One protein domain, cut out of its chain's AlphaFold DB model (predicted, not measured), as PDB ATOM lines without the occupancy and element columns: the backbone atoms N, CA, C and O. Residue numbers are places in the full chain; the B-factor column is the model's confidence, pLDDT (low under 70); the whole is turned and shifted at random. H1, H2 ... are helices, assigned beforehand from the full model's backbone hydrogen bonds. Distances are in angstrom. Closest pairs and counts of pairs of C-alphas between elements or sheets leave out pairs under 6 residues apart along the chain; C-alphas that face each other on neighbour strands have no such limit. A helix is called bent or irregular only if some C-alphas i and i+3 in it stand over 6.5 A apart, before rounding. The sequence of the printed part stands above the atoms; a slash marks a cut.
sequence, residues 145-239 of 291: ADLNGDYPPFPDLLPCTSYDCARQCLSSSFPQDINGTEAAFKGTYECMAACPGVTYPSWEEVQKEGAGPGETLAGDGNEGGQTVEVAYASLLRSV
ATOM      1  N   ALA A 145     -37.044 -85.961   9.046       88.25
ATOM      2  CA  ALA A 145     -37.936 -87.093   8.802       88.25
ATOM      3  C   ALA A 145     -38.975 -86.762   7.712       88.25
ATOM      4  O   ALA A 145     -39.077 -87.475   6.716       88.25
ATOM      5  N   ASP A 146     -39.646 -85.604   7.806       89.19
ATOM      6  CA  ASP A 146     -40.656 -85.211   6.806       89.19
ATOM      7  C   ASP A 146     -40.056 -85.095   5.393       89.19
ATOM      8  O   ASP A 146     -40.668 -85.492   4.404       89.19
ATOM      9  N   LEU A 147     -38.838 -84.551   5.288       89.75
ATOM     10  CA  LEU A 147     -38.152 -84.364   4.004       89.75
ATOM     11  C   LEU A 147     -37.680 -85.685   3.373       89.75
ATOM     12  O   LEU A 147     -37.435 -85.716   2.163       89.75
ATOM     13  N   ASN A 148     -37.564 -86.750   4.173       86.31
ATOM     14  CA  ASN A 148     -37.276 -88.114   3.721       86.31
ATOM     15  C   ASN A 148     -38.546 -88.950   3.494       86.31
ATOM     16  O   ASN A 148     -38.447 -90.094   3.062       86.31
ATOM     17  N   GLY A 149     -39.729 -88.362   3.699       84.12
ATOM     18  CA  GLY A 149     -41.005 -89.033   3.470       84.12
ATOM     19  C   GLY A 149     -41.486 -89.878   4.646       84.12
ATOM     20  O   GLY A 149     -42.398 -90.674   4.452       84.12
ATOM     21  N   ASP A 150     -40.926 -89.696   5.843       85.50
ATOM     22  CA  ASP A 150     -41.445 -90.322   7.055       85.50
ATOM     23  C   ASP A 150     -42.561 -89.463   7.656       85.50
ATOM     24  O   ASP A 150     -42.433 -88.246   7.818       85.50
ATOM     25  N   TYR A 151     -43.664 -90.107   8.023       87.62
ATOM     26  CA  TYR A 151     -44.823 -89.467   8.639       87.62
ATOM     27  C   TYR A 151     -45.411 -90.362   9.735       87.62
ATOM     28  O   TYR A 151     -45.259 -91.585   9.686       87.62
ATOM     29  N   PRO A 152     -46.085 -89.774  10.743       90.69
ATOM     30  CA  PRO A 152     -46.824 -90.555  11.721       90.69
ATOM     31  C   PRO A 152     -47.820 -91.512  11.041       90.69
ATOM     32  O   PRO A 152     -48.542 -91.088  10.133       90.69
ATOM     33  N   PRO A 153     -47.887 -92.785  11.463       85.50
ATOM     34  CA  PRO A 153     -48.803 -93.755  10.880       85.50
ATOM     35  C   PRO A 153     -50.245 -93.551  11.388       85.50
ATOM     36  O   PRO A 153     -50.523 -92.716  12.247       85.50
ATOM     37  N   PHE A 154     -51.185 -94.355  10.889       89.19
ATOM     38  CA  PHE A 154     -52.545 -94.487  11.447       89.19
ATOM     39  C   PHE A 154     -53.322 -93.165  11.597       89.19
ATOM     40  O   PHE A 154     -53.726 -92.787  12.705       89.19
ATOM     41  N   PRO A 155     -53.600 -92.464  10.485       92.75
ATOM     42  CA  PRO A 155     -54.268 -91.167  10.519       92.75
ATOM     43  C   PRO A 155     -55.690 -91.209  11.097       92.75
ATOM     44  O   PRO A 155     -56.211 -90.160  11.468       92.75
ATOM     45  N   ASP A 156     -56.331 -92.382  11.216       92.69
ATOM     46  CA  ASP A 156     -57.659 -92.514  11.840       92.69
ATOM     47  C   ASP A 156     -57.637 -92.405  13.364       92.69
ATOM     48  O   ASP A 156     -58.672 -92.127  13.968       92.69
ATOM     49  N   LEU A 157     -56.479 -92.634  13.982       94.12
ATOM     50  CA  LEU A 157     -56.301 -92.611  15.435       94.12
ATOM     51  C   LEU A 157     -55.454 -91.420  15.903       94.12
ATOM     52  O   LEU A 157     -55.205 -91.275  17.102       94.12
ATOM     53  N   LEU A 158     -55.039 -90.564  14.964       96.50
ATOM     54  CA  LEU A 158     -54.208 -89.391  15.199       96.50
ATOM     55  C   LEU A 158     -54.990 -88.099  14.896       96.50
ATOM     56  O   LEU A 158     -55.121 -87.719  13.728       96.50
ATOM     57  N   PRO A 159     -55.501 -87.383  15.915       98.12
ATOM     58  CA  PRO A 159     -56.103 -86.072  15.700       98.12
ATOM     59  C   PRO A 159     -55.047 -85.048  15.280       98.12
ATOM     60  O   PRO A 159     -53.933 -85.022  15.809       98.12
ATOM     61  N   CYS A 160     -55.414 -84.118  14.399       98.50
ATOM     62  CA  CYS A 160     -54.484 -83.085  13.937       98.50
ATOM     63  C   CYS A 160     -53.991 -82.148  15.045       98.50
ATOM     64  O   CYS A 160     -52.915 -81.571  14.922       98.50
ATOM     65  N   THR A 161     -54.720 -82.025  16.157       98.25
ATOM     66  CA  THR A 161     -54.261 -81.289  17.351       98.25
ATOM     67  C   THR A 161     -53.010 -81.891  17.990       98.25
ATOM     68  O   THR A 161     -52.331 -81.211  18.754       98.25
ATOM     69  N   SER A 162     -52.708 -83.148  17.676       98.25
ATOM     70  CA  SER A 162     -51.651 -83.950  18.303       98.25
ATOM     71  C   SER A 162     -50.594 -84.395  17.301       98.25
ATOM     72  O   SER A 162     -49.619 -85.045  17.667       98.25
ATOM     73  N   TYR A 163     -50.765 -83.995  16.040       97.38
ATOM     74  CA  TYR A 163     -49.886 -84.343  14.937       97.38
ATOM     75  C   TYR A 163     -48.451 -83.848  15.151       97.38
ATOM     76  O   TYR A 163     -47.505 -84.571  14.867       97.38
ATOM     77  N   ASP A 164     -48.273 -82.656  15.728       97.06
ATOM     78  CA  ASP A 164     -46.941 -82.115  16.029       97.06
ATOM     79  C   ASP A 164     -46.195 -82.943  17.086       97.06
ATOM     80  O   ASP A 164     -45.024 -83.255  16.904       97.06
ATOM     81  N   CYS A 165     -46.888 -83.392  18.140       97.81
ATOM     82  CA  CYS A 165     -46.315 -84.310  19.128       97.81
ATOM     83  C   CYS A 165     -45.854 -85.617  18.462       97.81
ATOM     84  O   CYS A 165     -44.720 -86.050  18.666       97.81
ATOM     85  N   ALA A 166     -46.692 -86.199  17.596       96.56
ATOM     86  CA  ALA A 166     -46.341 -87.425  16.887       96.56
ATOM     87  C   ALA A 166     -45.154 -87.222  15.924       96.56
ATOM     88  O   ALA A 166     -44.241 -88.048  15.876       96.56
ATOM     89  N   ARG A 167     -45.104 -86.084  15.218       95.06
ATOM     90  CA  ARG A 167     -43.961 -85.697  14.375       95.06
ATOM     91  C   ARG A 167     -42.674 -85.530  15.169       95.06
ATOM     92  O   ARG A 167     -41.616 -85.920  14.680       95.06
ATOM     93  N   GLN A 168     -42.738 -84.982  16.380       95.12
ATOM     94  CA  GLN A 168     -41.570 -84.857  17.254       95.12
ATOM     95  C   GLN A 168     -41.055 -86.226  17.715       95.12
ATOM     96  O   GLN A 168     -39.846 -86.449  17.675       95.12
ATOM     97  N   CYS A 169     -41.949 -87.156  18.071       94.69
ATOM     98  CA  CYS A 169     -41.579 -88.540  18.383       94.69
ATOM     99  C   CYS A 169     -40.829 -89.193  17.218       94.69
ATOM    100  O   CYS A 169     -39.716 -89.685  17.399       94.69
ATOM    101  N   LEU A 170     -41.391 -89.115  16.010       90.94
ATOM    102  CA  LEU A 170     -40.768 -89.642  14.797       90.94
ATOM    103  C   LEU A 170     -39.411 -88.979  14.509       90.94
ATOM    104  O   LEU A 170     -38.416 -89.663  14.285       90.94
ATOM    105  N   SER A 171     -39.346 -87.649  14.598       90.75
ATOM    106  CA  SER A 171     -38.115 -86.883  14.366       90.75
ATOM    107  C   SER A 171     -37.001 -87.238  15.352       90.75
ATOM    108  O   SER A 171     -35.832 -87.203  14.982       90.75
ATOM    109  N   SER A 172     -37.342 -87.564  16.603       89.06
ATOM    110  CA  SER A 172     -36.360 -87.914  17.637       89.06
ATOM    111  C   SER A 172     -35.685 -89.270  17.409       89.06
ATOM    112  O   SER A 172     -34.565 -89.477  17.874       89.06
ATOM    113  N   SER A 173     -36.346 -90.161  16.666       82.38
ATOM    114  CA  SER A 173     -35.851 -91.500  16.333       82.38
ATOM    115  C   SER A 173     -35.127 -91.558  14.978       82.38
ATOM    116  O   SER A 173     -34.449 -92.542  14.690       82.38
ATOM    117  N   PHE A 174     -35.236 -90.512  14.155       80.06
ATOM    118  CA  PHE A 174     -34.617 -90.434  12.828       80.06
ATOM    119  C   PHE A 174     -33.089 -90.195  12.903       80.06
ATOM    120  O   PHE A 174     -32.653 -89.378  13.721       80.06
ATOM    121  N   PRO A 175     -32.229 -90.825  12.064       72.50
ATOM    122  CA  PRO A 175     -32.515 -91.729  10.939       72.50
ATOM    123  C   PRO A 175     -32.519 -93.225  11.322       72.50
ATOM    124  O   PRO A 175     -32.355 -94.098  10.474       72.50
ATOM    125  N   GLN A 176     -32.563 -93.563  12.614       61.81
ATOM    126  CA  GLN A 176     -32.502 -94.953  13.098       61.81
ATOM    127  C   GLN A 176     -33.887 -95.639  13.013       61.81
ATOM    128  O   GLN A 176     -34.227 -96.447  13.871       61.81
ATOM    129  N   ASP A 177     -34.656 -95.282  11.981       59.91
ATOM    130  CA  ASP A 177     -36.119 -95.202  11.868       59.91
ATOM    131  C   ASP A 177     -36.936 -96.436  12.297       59.91
ATOM    132  O   ASP A 177     -36.437 -97.521  12.575       59.91
ATOM    133  N   ILE A 178     -38.257 -96.278  12.206       51.00
ATOM    134  CA  ILE A 178     -39.304 -97.303  12.011       51.00
ATOM    135  C   ILE A 178     -38.952 -98.442  11.014       51.00
ATOM    136  O   ILE A 178     -39.598 -99.487  11.036       51.00
ATOM    137  N   ASN A 179     -37.908 -98.278  10.193       53.28
ATOM    138  CA  ASN A 179     -37.351 -99.279   9.272       53.28
ATOM    139  C   ASN A 179     -36.095-100.003   9.812       53.28
ATOM    140  O   ASN A 179     -35.547-100.886   9.152       53.28
ATOM    141  N   GLY A 180     -35.613 -99.614  10.995       61.06
ATOM    142  CA  GLY A 180     -34.420-100.140  11.648       61.06
ATOM    143  C   GLY A 180     -34.696-101.432  12.414       61.06
ATOM    144  O   GLY A 180     -34.454-102.524  11.910       61.06
ATOM    145  N   THR A 181     -35.178-101.322  13.655       67.19
ATOM    146  CA  THR A 181     -35.421-102.476  14.547       67.19
ATOM    147  C   THR A 181     -36.806-102.410  15.188       67.19
ATOM    148  O   THR A 181     -37.337-101.316  15.385       67.19
ATOM    149  N   GLU A 182     -37.367-103.558  15.594       74.00
ATOM    150  CA  GLU A 182     -38.630-103.608  16.357       74.00
ATOM    151  C   GLU A 182     -38.564-102.713  17.603       74.00
ATOM    152  O   GLU A 182     -39.511-101.994  17.895       74.00
ATOM    153  N   ALA A 183     -37.426-102.683  18.305       76.00
ATOM    154  CA  ALA A 183     -37.247-101.844  19.488       76.00
ATOM    155  C   ALA A 183     -37.309-100.336  19.168       76.00
ATOM    156  O   ALA A 183     -37.919 -99.577  19.921       76.00
ATOM    157  N   ALA A 184     -36.710 -99.903  18.052       74.44
ATOM    158  CA  ALA A 184     -36.772 -98.511  17.598       74.44
ATOM    159  C   ALA A 184     -38.189 -98.127  17.134       74.44
ATOM    160  O   ALA A 184     -38.692 -97.053  17.489       74.44
ATOM    161  N   PHE A 185     -38.866 -99.029  16.413       80.62
ATOM    162  CA  PHE A 185     -40.266 -98.852  16.030       80.62
ATOM    163  C   PHE A 185     -41.158 -98.750  17.271       80.62
ATOM    164  O   PHE A 185     -41.903 -97.782  17.404       80.62
ATOM    165  N   LYS A 186     -41.034 -99.699  18.207       84.88
ATOM    166  CA  LYS A 186     -41.782 -99.742  19.468       84.88
ATOM    167  C   LYS A 186     -41.629 -98.441  20.248       84.88
ATOM    168  O   LYS A 186     -42.631 -97.838  20.609       84.88
ATOM    169  N   GLY A 187     -40.396 -97.975  20.462       87.56
ATOM    170  CA  GLY A 187     -40.156 -96.732  21.203       87.56
ATOM    171  C   GLY A 187     -40.802 -95.513  20.538       87.56
ATOM    172  O   GLY A 187     -41.408 -94.678  21.210       87.56
ATOM    173  N   THR A 188     -40.741 -95.437  19.206       89.38
ATOM    174  CA  THR A 188     -41.393 -94.365  18.436       89.38
ATOM    175  C   THR A 188     -42.917 -94.462  18.532       89.38
ATOM    176  O   THR A 188     -43.588 -93.459  18.771       89.38
ATOM    177  N   TYR A 189     -43.468 -95.670  18.405       89.25
ATOM    178  CA  TYR A 189     -44.895 -95.955  18.525       89.25
ATOM    179  C   TYR A 189     -45.446 -95.580  19.904       89.25
ATOM    180  O   TYR A 189     -46.434 -94.856  19.989       89.25
ATOM    181  N   GLU A 190     -44.789 -96.014  20.980       92.50
ATOM    182  CA  GLU A 190     -45.186 -95.714  22.360       92.50
ATOM    183  C   GLU A 190     -45.118 -94.209  22.654       92.50
ATOM    184  O   GLU A 190     -46.013 -93.670  23.306       92.50
ATOM    185  N   CYS A 191     -44.113 -93.506  22.117       95.50
ATOM    186  CA  CYS A 191     -44.047 -92.046  22.191       95.50
ATOM    187  C   CYS A 191     -45.266 -91.394  21.517       95.50
ATOM    188  O   CYS A 191     -45.914 -90.536  22.116       95.50
ATOM    189  N   MET A 192     -45.623 -91.826  20.300       95.12
ATOM    190  CA  MET A 192     -46.789 -91.298  19.581       95.12
ATOM    191  C   MET A 192     -48.108 -91.634  20.288       95.12
ATOM    192  O   MET A 192     -48.982 -90.776  20.388       95.12
ATOM    193  N   ALA A 193     -48.243 -92.847  20.825       94.62
ATOM    194  CA  ALA A 193     -49.413 -93.275  21.590       94.62
ATOM    195  C   ALA A 193     -49.618 -92.439  22.867       94.62
ATOM    196  O   ALA A 193     -50.751 -92.250  23.307       94.62
ATOM    197  N   ALA A 194     -48.541 -91.891  23.440       97.25
ATOM    198  CA  ALA A 194     -48.598 -90.989  24.588       97.25
ATOM    199  C   ALA A 194     -49.016 -89.548  24.230       97.25
ATOM    200  O   ALA A 194     -49.269 -88.741  25.131       97.25
ATOM    201  N   CYS A 195     -49.102 -89.195  22.943       98.12
ATOM    202  CA  CYS A 195     -49.538 -87.865  22.532       98.12
ATOM    203  C   CYS A 195     -51.016 -87.619  22.904       98.12
ATOM    204  O   CYS A 195     -51.858 -88.504  22.736       98.12
ATOM    205  N   PRO A 196     -51.384 -86.413  23.380       97.88
ATOM    206  CA  PRO A 196     -52.736 -86.147  23.875       97.88
ATOM    207  C   PRO A 196     -53.825 -86.500  22.858       97.88
ATOM    208  O   PRO A 196     -53.768 -86.053  21.724       97.88
ATOM    209  N   GLY A 197     -54.843 -87.272  23.236       96.31
ATOM    210  CA  GLY A 197     -55.967 -87.594  22.343       96.31
ATOM    211  C   GLY A 197     -55.662 -88.589  21.216       96.31
ATOM    212  O   GLY A 197     -56.578 -88.923  20.467       96.31
ATOM    213  N   VAL A 198     -54.425 -89.082  21.100       96.25
ATOM    214  CA  VAL A 198     -54.124 -90.254  20.273       96.25
ATOM    215  C   VAL A 198     -54.788 -91.477  20.903       96.25
ATOM    216  O   VAL A 198     -54.852 -91.610  22.124       96.25
ATOM    217  N   THR A 199     -55.334 -92.348  20.059       93.75
ATOM    218  CA  THR A 199     -56.089 -93.544  20.484       93.75
ATOM    219  C   THR A 199     -55.478 -94.823  19.929       93.75
ATOM    220  O   THR A 199     -56.180 -95.770  19.586       93.75
ATOM    221  N   TYR A 200     -54.152 -94.834  19.813       90.31
ATOM    222  CA  TYR A 200     -53.410 -96.019  19.408       90.31
ATOM    223  C   TYR A 200     -53.630 -97.147  20.428       90.31
ATOM    224  O   TYR A 200     -53.669 -96.875  21.632       90.31
ATOM    225  N   PRO A 201     -53.786 -98.398  19.966       87.25
ATOM    226  CA  PRO A 201     -53.782 -99.553  20.854       87.25
ATOM    227  C   PRO A 201     -52.439 -99.674  21.584       87.25
ATOM    228  O   PRO A 201     -51.426 -99.103  21.178       87.25
ATOM    229  N   SER A 202     -52.424-100.428  22.676       88.69
ATOM    230  CA  SER A 202     -51.169-100.752  23.357       88.69
ATOM    231  C   SER A 202     -50.257-101.591  22.460       88.69
ATOM    232  O   SER A 202     -50.719-102.330  21.585       88.69
ATOM    233  N   TRP A 203     -48.946-101.513  22.695       84.06
ATOM    234  CA  TRP A 203     -47.988-102.337  21.962       84.06
ATOM    235  C   TRP A 203     -48.275-103.834  22.146       84.06
ATOM    236  O   TRP A 203     -48.174-104.615  21.203       84.06
ATOM    237  N   GLU A 204     -48.700-104.239  23.342       85.00
ATOM    238  CA  GLU A 204     -49.075-105.616  23.655       85.00
ATOM    239  C   GLU A 204     -50.281-106.099  22.829       85.00
ATOM    240  O   GLU A 204     -50.298-107.245  22.376       85.00
ATOM    241  N   GLU A 205     -51.282-105.242  22.603       83.25
ATOM    242  CA  GLU A 205     -52.425-105.548  21.730       83.25
ATOM    243  C   GLU A 205     -51.995-105.678  20.269       83.25
ATOM    244  O   GLU A 205     -52.420-106.611  19.588       83.25
ATOM    245  N   VAL A 206     -51.104-104.797  19.804       79.25
ATOM    246  CA  VAL A 206     -50.517-104.883  18.460       79.25
ATOM    247  C   VAL A 206     -49.774-106.207  18.273       79.25
ATOM    248  O   VAL A 206     -50.002-106.902  17.285       79.25
ATOM    249  N   GLN A 207     -48.932-106.603  19.233       76.44
ATOM    250  CA  GLN A 207     -48.182-107.862  19.162       76.44
ATOM    251  C   GLN A 207     -49.097-109.091  19.167       76.44
ATOM    252  O   GLN A 207     -48.832-110.058  18.454       76.44
ATOM    253  N   LYS A 208     -50.188-109.058  19.942       74.62
ATOM    254  CA  LYS A 208     -51.157-110.159  20.016       74.62
ATOM    255  C   LYS A 208     -51.876-110.404  18.687       74.62
ATOM    256  O   LYS A 208     -52.185-111.550  18.375       74.62
ATOM    257  N   GLU A 209     -52.158-109.345  17.937       68.00
ATOM    258  CA  GLU A 209     -52.801-109.423  16.620       68.00
ATOM    259  C   GLU A 209     -51.787-109.682  15.489       68.00
ATOM    260  O   GLU A 209     -52.147-110.244  14.457       68.00
ATOM    261  N   GLY A 210     -50.528-109.276  15.681       56.94
ATOM    262  CA  GLY A 210     -49.461-109.342  14.681       56.94
ATOM    263  C   GLY A 210     -48.692-110.665  14.605       56.94
ATOM    264  O   GLY A 210     -48.157-110.982  13.548       56.94
ATOM    265  N   ALA A 211     -48.637-111.452  15.685       47.28
ATOM    266  CA  ALA A 211     -47.948-112.743  15.705       47.28
ATOM    267  C   ALA A 211     -48.947-113.906  15.755       47.28
ATOM    268  O   ALA A 211     -49.669-114.090  16.741       47.28
ATOM    269  N   GLY A 212     -48.945-114.763  14.731       46.16
ATOM    270  CA  GLY A 212     -49.490-116.111  14.887       46.16
ATOM    271  C   GLY A 212     -48.760-116.846  16.029       46.16
ATOM    272  O   GLY A 212     -47.596-116.541  16.307       46.16
ATOM    273  N   PRO A 213     -49.386-117.821  16.720       35.81
ATOM    274  CA  PRO A 213     -48.708-118.574  17.774       35.81
ATOM    275  C   PRO A 213     -47.434-119.248  17.232       35.81
ATOM    276  O   PRO A 213     -47.520-120.236  16.508       35.81
ATOM    277  N   GLY A 214     -46.258-118.725  17.596       40.72
ATOM    278  CA  GLY A 214     -44.953-119.264  17.196       40.72
ATOM    279  C   GLY A 214     -44.200-118.489  16.109       40.72
ATOM    280  O   GLY A 214     -43.108-118.922  15.746       40.72
ATOM    281  N   GLU A 215     -44.718-117.359  15.622       41.41
ATOM    282  CA  GLU A 215     -43.993-116.497  14.680       41.41
ATOM    283  C   GLU A 215     -43.246-115.387  15.432       41.41
ATOM    284  O   GLU A 215     -43.830-114.592  16.168       41.41
ATOM    285  N   THR A 216     -41.919-115.362  15.301       41.75
ATOM    286  CA  THR A 216     -41.091-114.241  15.752       41.75
ATOM    287  C   THR A 216     -41.363-113.035  14.861       41.75
ATOM    288  O   THR A 216     -41.152-113.129  13.656       41.75
ATOM    289  N   LEU A 217     -41.750-111.905  15.459       46.53
ATOM    290  CA  LEU A 217     -41.940-110.587  14.819       46.53
ATOM    291  C   LEU A 217     -40.631-109.951  14.295       46.53
ATOM    292  O   LEU A 217     -40.492-108.732  14.236       46.53
ATOM    293  N   ALA A 218     -39.642-110.774  13.962       40.09
ATOM    294  CA  ALA A 218     -38.273-110.364  13.712       40.09
ATOM    295  C   ALA A 218     -37.672-111.162  12.548       40.09
ATOM    296  O   ALA A 218     -36.913-112.110  12.754       40.09
ATOM    297  N   GLY A 219     -38.000-110.774  11.323       37.09
ATOM    298  CA  GLY A 219     -37.100-110.890  10.185       37.09
ATOM    299  C   GLY A 219     -36.253-109.622  10.065       37.09
ATOM    300  O   GLY A 219     -36.731-108.504  10.263       37.09
ATOM    301  N   ASP A 220     -34.962-109.805   9.796       35.50
ATOM    302  CA  ASP A 220     -33.979-108.745   9.569       35.50
ATOM    303  C   ASP A 220     -34.439-107.770   8.457       35.50
ATOM    304  O   ASP A 220     -34.189-107.991   7.272       35.50
ATOM    305  N   GLY A 221     -35.081-106.662   8.847       42.22
ATOM    306  CA  GLY A 221     -35.384-105.503   7.996       42.22
ATOM    307  C   GLY A 221     -36.873-105.295   7.674       42.22
ATOM    308  O   GLY A 221     -37.543-106.176   7.156       42.22
ATOM    309  N   ASN A 222     -37.381-104.079   7.916       41.81
ATOM    310  CA  ASN A 222     -38.702-103.555   7.502       41.81
ATOM    311  C   ASN A 222     -40.000-104.237   8.003       41.81
ATOM    312  O   ASN A 222     -41.085-103.740   7.696       41.81
ATOM    313  N   GLU A 223     -39.962-105.309   8.796       46.00
ATOM    314  CA  GLU A 223     -41.182-106.067   9.157       46.00
ATOM    315  C   GLU A 223     -42.033-105.455  10.292       46.00
ATOM    316  O   GLU A 223     -43.225-105.758  10.423       46.00
ATOM    317  N   GLY A 224     -41.467-104.532  11.081       47.12
ATOM    318  CA  GLY A 224     -42.179-103.882  12.189       47.12
ATOM    319  C   GLY A 224     -43.412-103.090  11.733       47.12
ATOM    320  O   GLY A 224     -44.485-103.231  12.316       47.12
ATOM    321  N   GLY A 225     -43.295-102.324  10.642       49.22
ATOM    322  CA  GLY A 225     -44.400-101.522  10.103       49.22
ATOM    323  C   GLY A 225     -45.562-102.363   9.559       49.22
ATOM    324  O   GLY A 225     -46.720-102.061   9.839       49.22
ATOM    325  N   GLN A 226     -45.264-103.463   8.855       50.25
ATOM    326  CA  GLN A 226     -46.287-104.342   8.269       50.25
ATOM    327  C   GLN A 226     -47.115-105.064   9.339       50.25
ATOM    328  O   GLN A 226     -48.332-105.195   9.210       50.25
ATOM    329  N   THR A 227     -46.467-105.479  10.428       54.22
ATOM    330  CA  THR A 227     -47.132-106.125  11.566       54.22
ATOM    331  C   THR A 227     -48.151-105.186  12.216       54.22
ATOM    332  O   THR A 227     -49.281-105.586  12.509       54.22
ATOM    333  N   VAL A 228     -47.783-103.914  12.402       56.66
ATOM    334  CA  VAL A 228     -48.674-102.936  13.035       56.66
ATOM    335  C   VAL A 228     -49.821-102.549  12.107       56.66
ATOM    336  O   VAL A 228     -50.933-102.386  12.590       56.66
ATOM    337  N   GLU A 229     -49.618-102.483  10.789       58.81
ATOM    338  CA  GLU A 229     -50.710-102.261   9.828       58.81
ATOM    339  C   GLU A 229     -51.745-103.396   9.817       58.81
ATOM    340  O   GLU A 229     -52.948-103.131   9.763       58.81
ATOM    341  N   VAL A 230     -51.308-104.656   9.916       56.38
ATOM    342  CA  VAL A 230     -52.215-105.816   9.996       56.38
ATOM    343  C   VAL A 230     -52.979-105.820  11.319       56.38
ATOM    344  O   VAL A 230     -54.207-105.950  11.318       56.38
ATOM    345  N   ALA A 231     -52.280-105.611  12.439       57.88
ATOM    346  CA  ALA A 231     -52.902-105.483  13.753       57.88
ATOM    347  C   ALA A 231     -53.892-104.311  13.791       57.88
ATOM    348  O   ALA A 231     -55.014-104.446  14.271       57.88
ATOM    349  N   TYR A 232     -53.524-103.181  13.195       60.56
ATOM    350  CA  TYR A 232     -54.371-102.009  13.045       60.56
ATOM    351  C   TYR A 232     -55.619-102.295  12.206       60.56
ATOM    352  O   TYR A 232     -56.724-101.945  12.612       60.56
ATOM    353  N   ALA A 233     -55.482-102.983  11.069       59.22
ATOM    354  CA  ALA A 233     -56.620-103.380  10.245       59.22
ATOM    355  C   ALA A 233     -57.566-104.340  10.993       59.22
ATOM    356  O   ALA A 233     -58.786-104.251  10.830       59.22
ATOM    357  N   SER A 234     -57.027-105.230  11.834       57.28
ATOM    358  CA  SER A 234     -57.809-106.106  12.722       57.28
ATOM    359  C   SER A 234     -58.522-105.316  13.830       57.28
ATOM    360  O   SER A 234     -59.713-105.515  14.096       57.28
ATOM    361  N   LEU A 235     -57.836-104.337  14.419       56.75
ATOM    362  CA  LEU A 235     -58.367-103.485  15.482       56.75
ATOM    363  C   LEU A 235     -59.446-102.524  14.972       56.75
ATOM    364  O   LEU A 235     -60.512-102.424  15.571       56.75
ATOM    365  N   LEU A 236     -59.268-101.903  13.806       55.25
ATOM    366  CA  LEU A 236     -60.323-101.102  13.179       55.25
ATOM    367  C   LEU A 236     -61.587-101.926  12.885       55.25
ATOM    368  O   LEU A 236     -62.700-101.417  13.018       55.25
ATOM    369  N   ARG A 237     -61.440-103.210  12.528       55.69
ATOM    370  CA  ARG A 237     -62.581-104.119  12.326       55.69
ATOM    371  C   ARG A 237     -63.292-104.473  13.632       55.69
ATOM    372  O   ARG A 237     -64.509-104.635  13.623       55.69
ATOM    373  N   SER A 238     -62.568-104.577  14.743       43.81
ATOM    374  CA  SER A 238     -63.137-104.934  16.052       43.81
ATOM    375  C   SER A 238     -63.713-103.732  16.816       43.81
ATOM    376  O   SER A 238     -64.723-103.880  17.503       43.81
ATOM    377  N   VAL A 239     -63.179-102.520  16.621       43.50
ATOM    378  CA  VAL A 239     -63.692-101.266  17.217       43.50
ATOM    379  C   VAL A 239     -64.966-100.752  16.514       43.50
ATOM    380  O   VAL A 239     -65.676 -99.903  17.052       43.50
TER     381      VAL A 239
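What this domain is: This is residues 145 to 239 of the 291 residues of an uncharacterized protein of Oidiodendron maius Zn (UniProt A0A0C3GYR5). A helical hairpin, H1 and H2 side by side, makes one half of the domain; in the other half the longest helix, H4, is crossed nearly at a right angle by the short H3. Residues 145 to 159 run over one side of the hairpin, and residues 211 to 222 make a wide loop from H3 to H4. The printed part has 95 residues with four named helices, in the order H1, H2, H3, H4, and no named strand; the class is all helix. It is compact, with a radius of gyration of the C-alphas of 12.9 A and spans of 37 by 31 by 18 A.

How they stand to each other: H4, residues 223 to 239, touches H3, residues 203 to 210, with its residues 227 to 234 alone; they are about perpendicular at 89 degrees, and the closest C-alphas, of Glu 209 and Ala 231, are 4.9 A apart. The hub is H2, residues 182 to 193. H2 and H4 only just touch, only at their ends, closest at the C-alphas of Glu 182 and Gly 224, 5.5 A apart. H2 only just touches H3, with 3 pairs of C-alphas within 8 A, the closest those of Lys 186 and Trp 203 at 7.2 A, at a steep tilt of 60 degrees. H1, residues 160 to 173, forms a hairpin with H2, opposite ways at a shallow tilt of 27 degrees; the closest C-alphas, of Ala 166 and Met 192, are 4.7 A apart. H1 is apart from H3 and H4. Every O i to N i+4 pair is within hydrogen-bond range in H2, H3 and H4, and 8 of 10 in H1.

Where its parts are: H4 is 24.4 A long, from C-alpha 223 at (-41.182, -106.067, 9.157) to C-alpha 239 at (-63.692, -101.266, 17.217). H1 begins at C-alpha 160, (-54.484, -83.085, 13.937), and measures 20.6 A; it is irregular, with C-alphas 161 and 164 7.5 A apart. H2 measures 15.8 A and H3 10.2 A.

The domain as a whole: The two C-alphas farthest apart, of Thr 161 and Gly 214, are 39.1 A apart. The printed part has no cut. The link from H3 to H4 is long, with 12 residues; the other two are short. Mean pLDDT of the printed part is 74.4, and residues 176 to 181 and 209 to 239 are under 70.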